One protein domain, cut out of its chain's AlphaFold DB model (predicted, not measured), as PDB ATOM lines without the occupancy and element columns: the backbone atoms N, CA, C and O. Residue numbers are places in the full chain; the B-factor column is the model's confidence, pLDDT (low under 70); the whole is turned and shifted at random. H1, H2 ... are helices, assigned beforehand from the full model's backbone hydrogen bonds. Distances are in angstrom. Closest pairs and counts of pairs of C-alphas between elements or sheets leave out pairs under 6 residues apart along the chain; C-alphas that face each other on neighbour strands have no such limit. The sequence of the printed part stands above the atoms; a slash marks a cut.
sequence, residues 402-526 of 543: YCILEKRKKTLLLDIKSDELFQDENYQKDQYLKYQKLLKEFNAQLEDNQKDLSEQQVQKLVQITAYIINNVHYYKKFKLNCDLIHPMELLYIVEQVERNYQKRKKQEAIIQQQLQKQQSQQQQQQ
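AT A GLANCE: This is residues 402 to 526 of the 543 residues of an uncharacterized protein of Pseudocohnilembus persalinus (UniProt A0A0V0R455). A small body of helices runs out into one long bare arm: H3, H4 and the first part of H5 form a loose up-and-down bundle, each running against the one before, and residues 505 to 526 of H5 stick out of it. Short H1 packs on H4, and short H2 lies at the end of the body away from the arm. The printed part has 125 residues with five named helices, H1 to H5 in chain order, and no named strand: all helix. It is extended, with a radius of gyration of the C-alphas of 21.2 A and spans of 77 by 28 by 20 A.

IN THESE COORDINATES: Find C-alpha 407 at (112.463, 159.440, 117.106), where H1 begins; it runs to residue 413. H2 is residues 419 to 423. H3, residues 425 to 446, is 31.6 A long. H4, residues 455 to 478, is 34.0 A long and begins at (111.349, 152.478, 129.448). H5, residues 487 to 526, is 58.8 A long; find its end at C-alpha 526, (100.560, 175.536, 167.296).

HOW THE PARTS SIT: Look first at H4, the hub. The helical hairpin H3 and H4 touches at Tyr 435 and Ile 464, closest C-alphas 6.2 A, at 35.4 degrees, only just steep. In the hairpin H4 and H5 the helices only just touch, with 3 pairs of C-alphas within 8 A. H1 touches residues 459 to 466 of H4 alone, closest C-alphas Leu 413 and Ala 466, 4.8 A. Every O i to N i+4 pair is within hydrogen-bond range in H1, H3, H4 and H5; H2 has 0 of 1, but 2 of 2 O i to N i+3 pairs.

THE WHOLE: The C-alphas of Glu 420 and Gln 526, the two farthest apart, are 76.5 A apart. The printed part has no cut and no long link. Residues 402 to 418 and 449 to 451 are under pLDDT 70.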
ATOM      1  N   TYR A 402     103.312 165.663 122.157       38.34
ATOM      2  CA  TYR A 402     104.217 164.703 122.793       38.34
ATOM      3  C   TYR A 402     103.421 163.665 123.592       38.34
ATOM      4  O   TYR A 402     103.510 163.571 124.813       38.34
ATOM      5  N   CYS A 403     102.781 162.742 122.885       44.59
ATOM      6  CA  CYS A 403     102.867 161.351 123.278       44.59
ATOM      7  C   CYS A 403     104.268 160.846 122.878       44.59
ATOM      8  O   CYS A 403     104.479 160.282 121.807       44.59
ATOM      9  N   ILE A 404     105.258 161.222 123.696       52.72
ATOM     10  CA  ILE A 404     106.381 160.425 124.229       52.72
ATOM     11  C   ILE A 404     106.817 159.196 123.398       52.72
ATOM     12  O   ILE A 404     106.992 158.093 123.911       52.72
ATOM     13  N   LEU A 405     107.045 159.345 122.099       50.28
ATOM     14  CA  LEU A 405     107.752 158.343 121.308       50.28
ATOM     15  C   LEU A 405     108.960 159.026 120.697       50.28
ATOM     16  O   LEU A 405     108.859 159.748 119.705       50.28
ATOM     17  N   GLU A 406     110.112 158.806 121.334       58.38
ATOM     18  CA  GLU A 406     111.408 159.216 120.804       58.38
ATOM     19  C   GLU A 406     111.518 158.846 119.324       58.38
ATOM     20  O   GLU A 406     111.006 157.811 118.889       58.38
ATOM     21  N   LYS A 407     112.247 159.655 118.547       54.84
ATOM     22  CA  LYS A 407     112.463 159.440 117.106       54.84
ATOM     23  C   LYS A 407     112.832 157.983 116.780       54.84
ATOM     24  O   LYS A 407     112.304 157.420 115.831       54.84
ATOM     25  N   ARG A 408     113.637 157.340 117.636       53.12
ATOM     26  CA  ARG A 408     114.029 155.923 117.538       53.12
ATOM     27  C   ARG A 408     112.853 154.942 117.659       53.12
ATOM     28  O   ARG A 408     112.831 153.930 116.967       53.12
ATOM     29  N   LYS A 409     111.871 155.234 118.515       58.03
ATOM     30  CA  LYS A 409     110.658 154.425 118.722       58.03
ATOM     31  C   LYS A 409     109.673 154.598 117.556       58.03
ATOM     32  O   LYS A 409     109.070 153.618 117.133       58.03
ATOM     33  N   LYS A 410     109.604 155.794 116.957       56.84
ATOM     34  CA  LYS A 410     108.878 156.028 115.691       56.84
ATOM     35  C   LYS A 410     109.501 155.254 114.525       56.84
ATOM     36  O   LYS A 410     108.778 154.625 113.763       56.84
ATOM     37  N   THR A 411     110.831 155.224 114.422       57.25
ATOM     38  CA  THR A 411     111.522 154.422 113.396       57.25
ATOM     39  C   THR A 411     111.256 152.924 113.553       57.25
ATOM     40  O   THR A 411     111.143 152.249 112.545       57.25
ATOM     41  N   LEU A 412     111.075 152.410 114.776       58.88
ATOM     42  CA  LEU A 412     110.678 151.009 115.005       58.88
ATOM     43  C   LEU A 412     109.248 150.698 114.533       58.88
ATOM     44  O   LEU A 412     109.002 149.603 114.037       58.88
ATOM     45  N   LEU A 413     108.310 151.642 114.677       57.78
ATOM     46  CA  LEU A 413     106.949 151.507 114.132       57.78
ATOM     47  C   LEU A 413     106.948 151.542 112.594       57.78
ATOM     48  O   LEU A 413     106.119 150.894 111.963       57.78
ATOM     49  N   LEU A 414     107.894 152.281 112.011       56.97
ATOM     50  CA  LEU A 414     108.064 152.488 110.572       56.97
ATOM     51  C   LEU A 414     109.146 151.592 109.950       56.97
ATOM     52  O   LEU A 414     109.536 151.827 108.807       56.97
ATOM     53  N   ASP A 415     109.656 150.593 110.678       58.06
ATOM     54  CA  ASP A 415     110.675 149.674 110.170       58.06
ATOM     55  C   ASP A 415     110.011 148.690 109.197       58.06
ATOM     56  O   ASP A 415     109.608 147.572 109.538       58.06
ATOM     57  N   ILE A 416     109.792 149.177 107.976       57.34
ATOM     58  CA  ILE A 416     109.221 148.434 106.860       57.34
ATOM     59  C   ILE A 416     110.270 147.401 106.446       57.34
ATOM     60  O   ILE A 416     111.204 147.697 105.700       57.34
ATOM     61  N   LYS A 417     110.134 146.169 106.947       64.75
ATOM     62  CA  LYS A 417     110.934 145.045 106.439       64.75
ATOM     63  C   LYS A 417     110.572 144.796 104.970       64.75
ATOM     64  O   LYS A 417     109.467 145.115 104.534       64.75
ATOM     65  N   SER A 418     111.502 144.229 104.204       65.31
ATOM     66  CA  SER A 418     111.268 143.924 102.791       65.31
ATOM     67  C   SER A 418     110.084 142.967 102.612       65.31
ATOM     68  O   SER A 418     109.912 142.027 103.389       65.31
ATOM     69  N   ASP A 419     109.303 143.172 101.545       74.81
ATOM     70  CA  ASP A 419     108.187 142.297 101.150       74.81
ATOM     71  C   ASP A 419     108.611 140.810 101.059       74.81
ATOM     72  O   ASP A 419     107.802 139.919 101.305       74.81
ATOM     73  N   GLU A 420     109.887 140.540 100.755       75.31
ATOM     74  CA  GLU A 420     110.471 139.195 100.660       75.31
ATOM     75  C   GLU A 420     110.501 138.454 102.008       75.31
ATOM     76  O   GLU A 420     110.163 137.275 102.064       75.31
ATOM     77  N   LEU A 421     110.835 139.139 103.109       77.44
ATOM     78  CA  LEU A 421     110.852 138.532 104.449       77.44
ATOM     79  C   LEU A 421     109.441 138.189 104.943       77.44
ATOM     80  O   LEU A 421     109.270 137.310 105.787       77.44
ATOM     81  N   PHE A 422     108.421 138.875 104.423       76.19
ATOM     82  CA  PHE A 422     107.035 138.608 104.792       76.19
ATOM     83  C   PHE A 422     106.438 137.377 104.116       76.19
ATOM     84  O   PHE A 422     105.463 136.836 104.621       76.19
ATOM     85  N   GLN A 423     107.044 136.897 103.030       80.69
ATOM     86  CA  GLN A 423     106.615 135.676 102.346       80.69
ATOM     87  C   GLN A 423     107.258 134.403 102.920       80.69
ATOM     88  O   GLN A 423     106.796 133.307 102.613       80.69
ATOM     89  N   ASP A 424     108.300 134.527 103.748       85.50
ATOM     90  CA  ASP A 424     108.955 133.385 104.391       85.50
ATOM     91  C   ASP A 424     108.152 132.906 105.613       85.50
ATOM     92  O   ASP A 424     108.121 133.549 106.665       85.50
ATOM     93  N   GLU A 425     107.503 131.750 105.470       85.81
ATOM     94  CA  GLU A 425     106.667 131.128 106.500       85.81
ATOM     95  C   GLU A 425     107.444 130.806 107.787       85.81
ATOM     96  O   GLU A 425     106.930 131.020 108.889       85.81
ATOM     97  N   ASN A 426     108.701 130.359 107.672       89.06
ATOM     98  CA  ASN A 426     109.526 130.044 108.841       89.06
ATOM     99  C   ASN A 426     109.844 131.317 109.623       89.06
ATOM    100  O   ASN A 426     109.714 131.354 110.847       89.06
ATOM    101  N   TYR A 427     110.179 132.389 108.904       88.12
ATOM    102  CA  TYR A 427     110.403 133.689 109.515       88.12
ATOM    103  C   TYR A 427     109.150 134.208 110.231       88.12
ATOM    104  O   TYR A 427     109.248 134.688 111.363       88.12
ATOM    105  N   GLN A 428     107.967 134.090 109.613       85.31
ATOM    106  CA  GLN A 428     106.710 134.516 110.241       85.31
ATOM    107  C   GLN A 428     106.410 133.737 111.518       85.31
ATOM    108  O   GLN A 428     106.079 134.341 112.542       85.31
ATOM    109  N   LYS A 429     106.600 132.415 111.489       89.94
ATOM    110  CA  LYS A 429     106.420 131.549 112.655       89.94
ATOM    111  C   LYS A 429     107.369 131.923 113.795       89.94
ATOM    112  O   LYS A 429     106.933 132.042 114.941       89.94
ATOM    113  N   ASP A 430     108.635 132.193 113.487       90.69
ATOM    114  CA  ASP A 430     109.627 132.620 114.478       90.69
ATOM    115  C   ASP A 430     109.289 133.987 115.084       90.69
ATOM    116  O   ASP A 430     109.413 134.187 116.297       90.69
ATOM    117  N   GLN A 431     108.830 134.943 114.265       89.31
ATOM    118  CA  GLN A 431     108.386 136.243 114.771       89.31
ATOM    119  C   GLN A 431     107.146 136.101 115.658       89.31
ATOM    120  O   GLN A 431     107.125 136.676 116.746       89.31
ATOM    121  N   TYR A 432     106.149 135.318 115.238       92.75
ATOM    122  CA  TYR A 432     104.947 135.057 116.030       92.75
ATOM    123  C   TYR A 432     105.302 134.494 117.408       92.75
ATOM    124  O   TYR A 432     104.936 135.082 118.427       92.75
ATOM    125  N   LEU A 433     106.107 133.427 117.459       94.06
ATOM    126  CA  LEU A 433     106.534 132.814 118.719       94.06
ATOM    127  C   LEU A 433     107.319 133.794 119.599       94.06
ATOM    128  O   LEU A 433     107.091 133.863 120.811       94.06
ATOM    129  N   LYS A 434     108.212 134.592 119.001       94.12
ATOM    130  CA  LYS A 434     108.982 135.619 119.714       94.12
ATOM    131  C   LYS A 434     108.068 136.649 120.377       94.12
ATOM    132  O   LYS A 434     108.229 136.923 121.567       94.12
ATOM    133  N   TYR A 435     107.133 137.237 119.630       94.06
ATOM    134  CA  TYR A 435     106.272 138.295 120.158       94.06
ATOM    135  C   TYR A 435     105.183 137.757 121.080       94.06
ATOM    136  O   TYR A 435     104.865 138.417 122.063       94.06
ATOM    137  N   GLN A 436     104.688 136.540 120.851       94.12
ATOM    138  CA  GLN A 436     103.756 135.884 121.763       94.12
ATOM    139  C   GLN A 436     104.418 135.606 123.118       94.12
ATOM    140  O   GLN A 436     103.818 135.848 124.166       94.12
ATOM    141  N   LYS A 437     105.674 135.141 123.119       94.75
ATOM    142  CA  LYS A 437     106.452 134.968 124.352       94.75
ATOM    143  C   LYS A 437     106.639 136.301 125.077       94.75
ATOM    144  O   LYS A 437     106.386 136.384 126.273       94.75
ATOM    145  N   LEU A 438     107.020 137.343 124.343       92.62
ATOM    146  CA  LEU A 438     107.244 138.680 124.893       92.62
ATOM    147  C   LEU A 438     105.955 139.289 125.473       92.62
ATOM    148  O   LEU A 438     106.006 139.917 126.526       92.62
ATOM    149  N   LEU A 439     104.800 139.041 124.847       92.12
ATOM    150  CA  LEU A 439     103.486 139.446 125.347       92.12
ATOM    151  C   LEU A 439     103.118 138.734 126.657       92.12
ATOM    152  O   LEU A 439     102.676 139.377 127.605       92.12
ATOM    153  N   LYS A 440     103.352 137.417 126.732       90.81
ATOM    154  CA  LYS A 440     103.115 136.618 127.946       90.81
ATOM    155  C   LYS A 440     104.018 137.048 129.101       90.81
ATOM    156  O   LYS A 440     103.535 137.212 130.216       90.81
ATOM    157  N   GLU A 441     105.305 137.273 128.829       89.81
ATOM    158  CA  GLU A 441     106.254 137.814 129.810       89.81
ATOM    159  C   GLU A 441     105.803 139.184 130.322       89.81
ATOM    160  O   GLU A 441     105.868 139.451 131.519       89.81
ATOM    161  N   PHE A 442     105.316 140.042 129.424       87.94
ATOM    162  CA  PHE A 442     104.813 141.357 129.794       87.94
ATOM    163  C   PHE A 442     103.581 141.265 130.697       87.94
ATOM    164  O   PHE A 442     103.522 141.937 131.721       87.94
ATOM    165  N   ASN A 443     102.620 140.410 130.342       86.31
ATOM    166  CA  ASN A 443     101.409 140.217 131.133       86.31
ATOM    167  C   ASN A 443     101.725 139.686 132.539       86.31
ATOM    168  O   ASN A 443     101.185 140.199 133.510       86.31
ATOM    169  N   ALA A 444     102.661 138.737 132.657       87.19
ATOM    170  CA  ALA A 444     103.113 138.233 133.955       87.19
ATOM    171  C   ALA A 444     103.753 139.336 134.820       87.19
ATOM    172  O   ALA A 444     103.496 139.416 136.014       87.19
ATOM    173  N   GLN A 445     104.537 140.238 134.219       84.38
ATOM    174  CA  GLN A 445     105.165 141.356 134.940       84.38
ATOM    175  C   GLN A 445     104.168 142.417 135.431       84.38
ATOM    176  O   GLN A 445     104.480 143.161 136.362       84.38
ATOM    177  N   LEU A 446     102.988 142.522 134.812       78.62
ATOM    178  CA  LEU A 446     101.955 143.472 135.232       78.62
ATOM    179  C   LEU A 446     101.213 143.040 136.498       78.62
ATOM    180  O   LEU A 446     100.661 143.901 137.186       78.62
ATOM    181  N   GLU A 447     101.205 141.744 136.815       73.25
ATOM    182  CA  GLU A 447     100.557 141.221 138.023       73.25
ATOM    183  C   GLU A 447     101.283 141.671 139.308       73.25
ATOM    184  O   GLU A 447     100.649 141.839 140.349       73.25
ATOM    185  N   ASP A 448     102.572 142.018 139.221       71.56
ATOM    186  CA  ASP A 448     103.434 142.374 140.360       71.56
ATOM    187  C   ASP A 448     103.302 143.835 140.861       71.56
ATOM    188  O   ASP A 448     104.201 144.367 141.514       71.56
ATOM    189  N   ASN A 449     102.182 144.523 140.589       61.47
ATOM    190  CA  ASN A 449     101.902 145.896 141.059       61.47
ATOM    191  C   ASN A 449     103.037 146.913 140.783       61.47
ATOM    192  O   ASN A 449     103.299 147.810 141.592       61.47
ATOM    193  N   GLN A 450     103.722 146.810 139.640       64.06
ATOM    194  CA  GLN A 450     104.821 147.723 139.319       64.06
ATOM    195  C   GLN A 450     104.357 149.180 139.225       64.06
ATOM    196  O   GLN A 450     103.355 149.504 138.583       64.06
ATOM    197  N   LYS A 451     105.121 150.059 139.888       62.75
ATOM    198  CA  LYS A 451     104.770 151.459 140.157       62.75
ATOM    199  C   LYS A 451     104.749 152.341 138.913       62.75
ATOM    200  O   LYS A 451     104.022 153.315 138.957       62.75
ATOM    201  N   ASP A 452     105.454 151.966 137.845       75.75
ATOM    202  CA  ASP A 452     105.392 152.544 136.496       75.75
ATOM    203  C   ASP A 452     105.993 151.568 135.476       75.75
ATOM    204  O   ASP A 452     106.786 150.698 135.843       75.75
ATOM    205  N   LEU A 453     105.617 151.709 134.199       81.94
ATOM    206  CA  LEU A 453     106.285 150.975 133.128       81.94
ATOM    207  C   LEU A 453     107.702 151.521 132.956       81.94
ATOM    208  O   LEU A 453     107.894 152.697 132.652       81.94
ATOM    209  N   SER A 454     108.696 150.648 133.094       85.12
ATOM    210  CA  SER A 454     110.068 150.976 132.717       85.12
ATOM    211  C   SER A 454     110.149 151.333 131.232       85.12
ATOM    212  O   SER A 454     109.370 150.854 130.402       85.12
ATOM    213  N   GLU A 455     111.144 152.129 130.852       78.50
ATOM    214  CA  GLU A 455     111.349 152.478 129.448       78.50
ATOM    215  C   GLU A 455     111.513 151.240 128.548       78.50
ATOM    216  O   GLU A 455     110.997 151.201 127.427       78.50
ATOM    217  N   GLN A 456     112.168 150.193 129.059       83.94
ATOM    218  CA  GLN A 456     112.312 148.917 128.358       83.94
ATOM    219  C   GLN A 456     110.961 148.228 128.130       83.94
ATOM    220  O   GLN A 456     110.731 147.654 127.066       83.94
ATOM    221  N   GLN A 457     110.054 148.293 129.103       85.06
ATOM    222  CA  GLN A 457     108.696 147.766 128.977       85.06
ATOM    223  C   GLN A 457     107.880 148.549 127.944       85.06
ATOM    224  O   GLN A 457     107.237 147.945 127.086       85.06
ATOM    225  N   VAL A 458     107.973 149.880 127.947       84.50
ATOM    226  CA  VAL A 458     107.341 150.711 126.911       84.50
ATOM    227  C   VAL A 458     107.887 150.346 125.528       84.50
ATOM    228  O   VAL A 458     107.121 150.137 124.590       84.50
ATOM    229  N   GLN A 459     109.206 150.185 125.394       83.19
ATOM    230  CA  GLN A 459     109.826 149.791 124.130       83.19
ATOM    231  C   GLN A 459     109.342 148.414 123.648       83.19
ATOM    232  O   GLN A 459     109.072 148.242 122.460       83.19
ATOM    233  N   LYS A 460     109.190 147.452 124.562       86.88
ATOM    234  CA  LYS A 460     108.628 146.124 124.284       86.88
ATOM    235  C   LYS A 460     107.185 146.198 123.770       86.88
ATOM    236  O   LYS A 460     106.882 145.577 122.753       86.88
ATOM    237  N   LEU A 461     106.324 146.997 124.405       88.06
ATOM    238  CA  LEU A 461     104.945 147.214 123.942       88.06
ATOM    239  C   LEU A 461     104.897 147.840 122.547       88.06
ATOM    240  O   LEU A 461     104.132 147.391 121.695       88.06
ATOM    241  N   VAL A 462     105.746 148.833 122.283       86.31
ATOM    242  CA  VAL A 462     105.843 149.466 120.959       86.31
ATOM    243  C   VAL A 462     106.276 148.451 119.899       86.31
ATOM    244  O   VAL A 462     105.712 148.433 118.810       86.31
ATOM    245  N   GLN A 463     107.224 147.563 120.216       87.00
ATOM    246  CA  GLN A 463     107.653 146.501 119.300       87.00
ATOM    247  C   GLN A 463     106.537 145.492 119.001       87.00
ATOM    248  O   GLN A 463     106.360 145.115 117.844       87.00
ATOM    249  N   ILE A 464     105.763 145.083 120.013       90.12
ATOM    250  CA  ILE A 464     104.583 144.226 119.809       90.12
ATOM    251  C   ILE A 464     103.561 144.942 118.923       90.12
ATOM    252  O   ILE A 464     103.043 144.355 117.978       90.12
ATOM    253  N   THR A 465     103.296 146.218 119.204       89.50
ATOM    254  CA  THR A 465     102.336 147.035 118.451       89.50
ATOM    255  C   THR A 465     102.745 147.136 116.983       89.50
ATOM    256  O   THR A 465     101.934 146.865 116.099       89.50
ATOM    257  N   ALA A 466     104.022 147.441 116.718       86.56
ATOM    258  CA  ALA A 466     104.588 147.457 115.371       86.56
ATOM    259  C   ALA A 466     104.401 146.106 114.674       86.56
ATOM    260  O   ALA A 466     103.967 146.051 113.524       86.56
ATOM    261  N   TYR A 467     104.706 145.009 115.375       89.25
ATOM    262  CA  TYR A 467     104.535 143.663 114.845       89.25
ATOM    263  C   TYR A 467     103.075 143.388 114.463       89.25
ATOM    264  O   TYR A 467     102.833 142.964 113.335       89.25
ATOM    265  N   ILE A 468     102.106 143.672 115.337       89.56
ATOM    266  CA  ILE A 468     100.681 143.429 115.064       89.56
ATOM    267  C   ILE A 468     100.209 144.250 113.860       89.56
ATOM    268  O   ILE A 468      99.645 143.687 112.923       89.56
ATOM    269  N   ILE A 469     100.474 145.560 113.843       86.38
ATOM    270  CA  ILE A 469     100.026 146.455 112.761       86.38
ATOM    271  C   ILE A 469     100.610 146.011 111.417       86.38
ATOM    272  O   ILE A 469      99.874 145.859 110.437       86.38
ATOM    273  N   ASN A 470     101.917 145.741 111.383       82.94
ATOM    274  CA  ASN A 470     102.590 145.319 110.161       82.94
ATOM    275  C   ASN A 470     102.055 143.965 109.682       82.94
ATOM    276  O   ASN A 470     101.721 143.821 108.509       82.94
ATOM    277  N   ASN A 471     101.896 142.980 110.566       83.44
ATOM    278  CA  ASN A 471     101.437 141.656 110.147       83.44
ATOM    279  C   ASN A 471      99.967 141.629 109.728       83.44
ATOM    280  O   ASN A 471      99.639 140.924 108.781       83.44
ATOM    281  N   VAL A 472      99.092 142.445 110.328       83.50
ATOM    282  CA  VAL A 472      97.711 142.610 109.837       83.50
ATOM    283  C   VAL A 472      97.704 143.193 108.422       83.50
ATOM    284  O   VAL A 472      96.944 142.733 107.565       83.50
ATOM    285  N   HIS A 473      98.564 144.178 108.148       80.38
ATOM    286  CA  HIS A 473      98.724 144.729 106.803       80.38
ATOM    287  C   HIS A 473      99.206 143.659 105.807       80.38
ATOM    288  O   HIS A 473      98.593 143.477 104.752       80.38
ATOM    289  N   TYR A 474     100.256 142.908 106.149       78.88
ATOM    290  CA  TYR A 474     100.835 141.899 105.255       78.88
ATOM    291  C   TYR A 474      99.955 140.667 105.066       78.88
ATOM    292  O   TYR A 474      99.868 140.160 103.949       78.88
ATOM    293  N   TYR A 475      99.229 140.240 106.098       81.88
ATOM    294  CA  TYR A 475      98.211 139.199 105.992       81.88
ATOM    295  C   TYR A 475      97.165 139.569 104.935       81.88
ATOM    296  O   TYR A 475      96.874 138.772 104.045       81.88
ATOM    297  N   LYS A 476      96.670 140.816 104.955       82.62
ATOM    298  CA  LYS A 476      95.729 141.318 103.939       82.62
ATOM    299  C   LYS A 476      96.360 141.416 102.547       82.62
ATOM    300  O   LYS A 476      95.723 141.036 101.568       82.62
ATOM    301  N   LYS A 477      97.598 141.917 102.450       83.06
ATOM    302  CA  LYS A 477      98.305 142.129 101.172       83.06
ATOM    303  C   LYS A 477      98.661 140.815 100.470       83.06
ATOM    304  O   LYS A 477      98.489 140.710  99.258       83.06
ATOM    305  N   PHE A 478      99.151 139.825 101.215       82.88
ATOM    306  CA  PHE A 478      99.699 138.579 100.668       82.88
ATOM    307  C   PHE A 478      98.801 137.352 100.864       82.88
ATOM    308  O   PHE A 478      99.113 136.302 100.310       82.88
ATOM    309  N   LYS A 479      97.679 137.476 101.592       84.44
ATOM    310  CA  LYS A 479      96.752 136.369 101.905       84.44
ATOM    311  C   LYS A 479      97.466 135.164 102.540       84.44
ATOM    312  O   LYS A 479      97.213 134.019 102.176       84.44
ATOM    313  N   LEU A 480      98.403 135.437 103.447       77.38
ATOM    314  CA  LEU A 480      99.219 134.409 104.098       77.38
ATOM    315  C   LEU A 480      98.392 133.659 105.141       77.38
ATOM    316  O   LEU A 480      97.780 134.287 105.993       77.38
ATOM    317  N   ASN A 481      98.439 132.330 105.142       79.38
ATOM    318  CA  ASN A 481      97.875 131.521 106.225       79.38
ATOM    319  C   ASN A 481      98.903 131.414 107.358       79.38
ATOM    320  O   ASN A 481      99.624 130.426 107.446       79.38
ATOM    321  N   CYS A 482      99.019 132.452 108.185       80.19
ATOM    322  CA  CYS A 482      99.920 132.459 109.338       80.19
ATOM    323  C   CYS A 482      99.166 132.801 110.623       80.19
ATOM    324  O   CYS A 482      98.174 133.533 110.596       80.19
ATOM    325  N   ASP A 483      99.655 132.268 111.742       86.25
ATOM    326  CA  ASP A 483      99.152 132.618 113.064       86.25
ATOM    327  C   ASP A 483      99.512 134.074 113.379       86.25
ATOM    328  O   ASP A 483     100.654 134.509 113.208       86.25
ATOM    329  N   LEU A 484      98.526 134.833 113.850       88.75
ATOM    330  CA  LEU A 484      98.675 136.238 114.203       88.75
ATOM    331  C   LEU A 484      98.342 136.448 115.673       88.75
ATOM    332  O   LEU A 484      97.401 135.860 116.202       88.75
ATOM    333  N   ILE A 485      99.081 137.349 116.316       90.56
ATOM    334  CA  ILE A 485      98.695 137.855 117.635       90.56
ATOM    335  C   ILE A 485      97.473 138.749 117.447       90.56
ATOM    336  O   ILE A 485      97.512 139.708 116.669       90.56
ATOM    337  N   HIS A 486      96.392 138.445 118.162       88.19
ATOM    338  CA  HIS A 486      95.162 139.207 118.027       88.19
ATOM    339  C   HIS A 486      95.326 140.597 118.676       88.19
ATOM    340  O   HIS A 486      95.770 140.681 119.824       88.19
ATOM    341  N   PRO A 487      94.924 141.704 118.016       87.81
ATOM    342  CA  PRO A 487      95.042 143.052 118.585       87.81
ATOM    343  C   PRO A 487      94.390 143.210 119.968       87.81
ATOM    344  O   PRO A 487      94.870 143.981 120.796       87.81
ATOM    345  N   MET A 488      93.329 142.443 120.241       88.44
ATOM    346  CA  MET A 488      92.650 142.446 121.546       88.44
ATOM    347  C   MET A 488      93.537 141.973 122.701       88.44
ATOM    348  O   MET A 488      93.347 142.441 123.817       88.44
ATOM    349  N   GLU A 489      94.508 141.085 122.463       88.25
ATOM    350  CA  GLU A 489      95.424 140.639 123.521       88.25
ATOM    351  C   GLU A 489      96.318 141.794 123.993       88.25
ATOM    352  O   GLU A 489      96.526 141.984 125.191       88.25
ATOM    353  N   LEU A 490      96.796 142.618 123.054       89.19
ATOM    354  CA  LEU A 490      97.551 143.828 123.372       89.19
ATOM    355  C   LEU A 490      96.658 144.883 124.040       89.19
ATOM    356  O   LEU A 490      97.079 145.502 125.015       89.19
ATOM    357  N   LEU A 491      95.433 145.074 123.540       87.94
ATOM    358  CA  LEU A 491      94.493 146.039 124.111       87.94
ATOM    359  C   LEU A 491      94.168 145.711 125.572       87.94
ATOM    360  O   LEU A 491      94.213 146.596 126.421       87.94
ATOM    361  N   TYR A 492      93.932 144.433 125.879       89.12
ATOM    362  CA  TYR A 492      93.719 143.963 127.247       89.12
ATOM    363  C   TYR A 492      94.879 144.353 128.175       89.12
ATOM    364  O   TYR A 492      94.661 144.858 129.273       89.12
ATOM    365  N   ILE A 493      96.119 144.179 127.718       87.06
ATOM    366  CA  ILE A 493      97.321 144.546 128.478       87.06
ATOM    367  C   ILE A 493      97.402 146.062 128.701       87.06
ATOM    368  O   ILE A 493      97.691 146.504 129.814       87.06
ATOM    369  N   VAL A 494      97.112 146.866 127.674       86.75
ATOM    370  CA  VAL A 494      97.086 148.335 127.781       86.75
ATOM    371  C   VAL A 494      96.018 148.793 128.778       86.75
ATOM    372  O   VAL A 494      96.303 149.628 129.637       86.75
ATOM    373  N   GLU A 495      94.825 148.197 128.744       87.12
ATOM    374  CA  GLU A 495      93.767 148.495 129.713       87.12
ATOM    375  C   GLU A 495      94.180 148.162 131.151       87.12
ATOM    376  O   GLU A 495      93.872 148.918 132.073       87.12
ATOM    377  N   GLN A 496      94.879 147.044 131.377       85.62
ATOM    378  CA  GLN A 496      95.366 146.692 132.714       85.62
ATOM    379  C   GLN A 496      96.384 147.716 133.232       85.62
ATOM    380  O   GLN A 496      96.298 148.144 134.387       85.62
ATOM    381  N   VAL A 497      97.300 148.172 132.368       84.81
ATOM    382  CA  VAL A 497      98.245 149.253 132.692       84.81
ATOM    383  C   VAL A 497      97.495 150.527 133.080       84.81
ATOM    384  O   VAL A 497      97.791 151.122 134.119       84.81
ATOM    385  N   GLU A 498      96.497 150.925 132.291       84.12
ATOM    386  CA  GLU A 498      95.716 152.132 132.551       84.12
ATOM    387  C   GLU A 498      94.925 152.029 133.861       84.12
ATOM    388  O   GLU A 498      94.974 152.935 134.696       84.12
ATOM    389  N   ARG A 499      94.251 150.899 134.109       85.69
ATOM    390  CA  ARG A 499      93.525 150.657 135.367       85.69
ATOM    391  C   ARG A 499      94.451 150.762 136.575       85.69
ATOM    392  O   ARG A 499      94.069 151.367 137.581       85.69
ATOM    393  N   ASN A 500      95.657 150.206 136.486       84.12
ATOM    394  CA  ASN A 500      96.646 150.279 137.559       84.12
ATOM    395  C   ASN A 500      97.138 151.714 137.779       84.12
ATOM    396  O   ASN A 500      97.193 152.169 138.923       84.12
ATOM    397  N   TYR A 501      97.393 152.463 136.705       84.25
ATOM    398  CA  TYR A 501      97.740 153.881 136.784       84.25
ATOM    399  C   TYR A 501      96.641 154.709 137.475       84.25
ATOM    400  O   TYR A 501      96.913 155.454 138.419       84.25
ATOM    401  N   GLN A 502      95.376 154.523 137.087       83.44
ATOM    402  CA  GLN A 502      94.247 155.245 137.685       83.44
ATOM    403  C   GLN A 502      94.052 154.901 139.169       83.44
ATOM    404  O   GLN A 502      93.762 155.786 139.979       83.44
ATOM    405  N   LYS A 503      94.228 153.628 139.555       86.81
ATOM    406  CA  LYS A 503      94.193 153.207 140.968       86.81
ATOM    407  C   LYS A 503      95.270 153.920 141.787       86.81
ATOM    408  O   LYS A 503      94.953 154.433 142.860       86.81
ATOM    409  N   ARG A 504      96.501 154.009 141.273       82.06
ATOM    410  CA  ARG A 504      97.602 154.717 141.945       82.06
ATOM    411  C   ARG A 504      97.325 156.203 142.091       82.06
ATOM    412  O   ARG A 504      97.396 156.716 143.199       82.06
ATOM    413  N   LYS A 505      96.903 156.874 141.018       85.38
ATOM    414  CA  LYS A 505      96.565 158.304 141.054       85.38
ATOM    415  C   LYS A 505      95.503 158.620 142.114       85.38
ATOM    416  O   LYS A 505      95.598 159.621 142.818       85.38
ATOM    417  N   LYS A 506      94.506 157.739 142.271       89.44
ATOM    418  CA  LYS A 506      93.507 157.843 143.349       89.44
ATOM    419  C   LYS A 506      94.130 157.661 144.737       89.44
ATOM    420  O   LYS A 506      93.811 158.431 145.634       89.44
ATOM    421  N   GLN A 507      95.011 156.677 144.920       89.38
ATOM    422  CA  GLN A 507      95.719 156.465 146.190       89.38
ATOM    423  C   GLN A 507      96.628 157.648 146.551       89.38
ATOM    424  O   GLN A 507      96.611 158.099 147.692       89.38
ATOM    425  N   GLU A 508      97.364 158.200 145.587       88.81
ATOM    426  CA  GLU A 508      98.210 159.382 145.779       88.81
ATOM    427  C   GLU A 508      97.386 160.608 146.178       88.81
ATOM    428  O   GLU A 508      97.757 161.306 147.120       88.81
ATOM    429  N   ALA A 509      96.231 160.826 145.544       92.00
ATOM    430  CA  ALA A 509      95.314 161.896 145.929       92.00
ATOM    431  C   ALA A 509      94.796 161.724 147.369       92.00
ATOM    432  O   ALA A 509      94.720 162.698 148.119       92.00
ATOM    433  N   ILE A 510      94.492 160.488 147.786       95.69
ATOM    434  CA  ILE A 510      94.084 160.183 149.166       95.69
ATOM    435  C   ILE A 510      95.228 160.479 150.146       95.69
ATOM    436  O   ILE A 510      94.997 161.123 151.169       95.69
ATOM    437  N   ILE A 511      96.458 160.056 149.835       95.19
ATOM    438  CA  ILE A 511      97.637 160.303 150.679       95.19
ATOM    439  C   ILE A 511      97.917 161.806 150.796       95.19
ATOM    440  O   ILE A 511      98.126 162.304 151.901       95.19
ATOM    441  N   GLN A 512      97.862 162.553 149.691       94.00
ATOM    442  CA  GLN A 512      98.037 164.010 149.697       94.00
ATOM    443  C   GLN A 512      96.963 164.705 150.541       94.00
ATOM    444  O   GLN A 512      97.277 165.588 151.338       94.00
ATOM    445  N   GLN A 513      95.707 164.262 150.435       96.25
ATOM    446  CA  GLN A 513      94.616 164.787 151.253       96.25
ATOM    447  C   GLN A 513      94.821 164.487 152.748       96.25
ATOM    448  O   GLN A 513      94.531 165.335 153.593       96.25
ATOM    449  N   GLN A 514      95.317 163.297 153.098       97.00
ATOM    450  CA  GLN A 514      95.649 162.941 154.482       97.00
ATOM    451  C   GLN A 514      96.806 163.787 155.023       97.00
ATOM    452  O   GLN A 514      96.714 164.289 156.142       97.00
ATOM    453  N   LEU A 515      97.849 164.007 154.218       96.88
ATOM    454  CA  LEU A 515      98.991 164.842 154.589       96.88
ATOM    455  C   LEU A 515      98.574 166.300 154.824       96.88
ATOM    456  O   LEU A 515      98.960 166.895 155.827       96.88
ATOM    457  N   GLN A 516      97.722 166.853 153.958       96.06
ATOM    458  CA  GLN A 516      97.188 168.205 154.123       96.06
ATOM    459  C   GLN A 516      96.363 168.332 155.413       96.06
ATOM    460  O   GLN A 516      96.527 169.296 156.157       96.06
ATOM    461  N   LYS A 517      95.529 167.331 155.732       96.88
ATOM    462  CA  LYS A 517      94.773 167.293 156.997       96.88
ATOM    463  C   LYS A 517      95.693 167.264 158.220       96.88
ATOM    464  O   LYS A 517      95.424 167.983 159.179       96.88
ATOM    465  N   GLN A 518      96.768 166.475 158.188       97.06
ATOM    466  CA  GLN A 518      97.750 166.424 159.278       97.06
ATOM    467  C   GLN A 518      98.468 167.768 159.462       97.06
ATOM    468  O   GLN A 518      98.595 168.238 160.590       97.06
ATOM    469  N   GLN A 519      98.867 168.427 158.369       96.50
ATOM    470  CA  GLN A 519      99.487 169.757 158.423       96.50
ATOM    471  C   GLN A 519      98.543 170.807 159.021       96.50
ATOM    472  O   GLN A 519      98.955 171.586 159.876       96.50
ATOM    473  N   SER A 520      97.263 170.805 158.633       96.38
ATOM    474  CA  SER A 520      96.269 171.722 159.205       96.38
ATOM    475  C   SER A 520      96.015 171.461 160.695       96.38
ATOM    476  O   SER A 520      95.859 172.408 161.459       96.38
ATOM    477  N   GLN A 521      96.020 170.197 161.133       97.31
ATOM    478  CA  GLN A 521      95.906 169.851 162.556       97.31
ATOM    479  C   GLN A 521      97.120 170.329 163.363       97.31
ATOM    480  O   GLN A 521      96.940 170.892 164.440       97.31
ATOM    481  N   GLN A 522      98.336 170.162 162.833       97.19
ATOM    482  CA  GLN A 522      99.560 170.660 163.468       97.19
ATOM    483  C   GLN A 522      99.570 172.191 163.574       97.19
ATOM    484  O   GLN A 522      99.900 172.728 164.627       97.19
ATOM    485  N   GLN A 523      99.145 172.902 162.525       97.06
ATOM    486  CA  GLN A 523      99.009 174.365 162.563       97.06
ATOM    487  C   GLN A 523      97.986 174.813 163.613       97.06
ATOM    488  O   GLN A 523      98.248 175.744 164.368       97.06
ATOM    489  N   GLN A 524      96.843 174.127 163.711       96.88
ATOM    490  CA  GLN A 524      95.833 174.435 164.724       96.88
ATOM    491  C   GLN A 524      96.358 174.207 166.151       96.88
ATOM    492  O   GLN A 524      96.071 175.009 167.036       96.88
ATOM    493  N   GLN A 525      97.138 173.144 166.376       97.12
ATOM    494  CA  GLN A 525      97.786 172.883 167.666       97.12
ATOM    495  C   GLN A 525      98.776 173.996 168.029       97.12
ATOM    496  O   GLN A 525      98.687 174.536 169.127       97.12
ATOM    497  N   GLN A 526      99.624 174.422 167.089       97.31
ATOM    498  CA  GLN A 526     100.560 175.536 167.296       97.31
ATOM    499  C   GLN A 526      99.841 176.854 167.622       97.31
ATOM    500  O   GLN A 526     100.274 177.591 168.505       97.31
TER     501      GLN A 526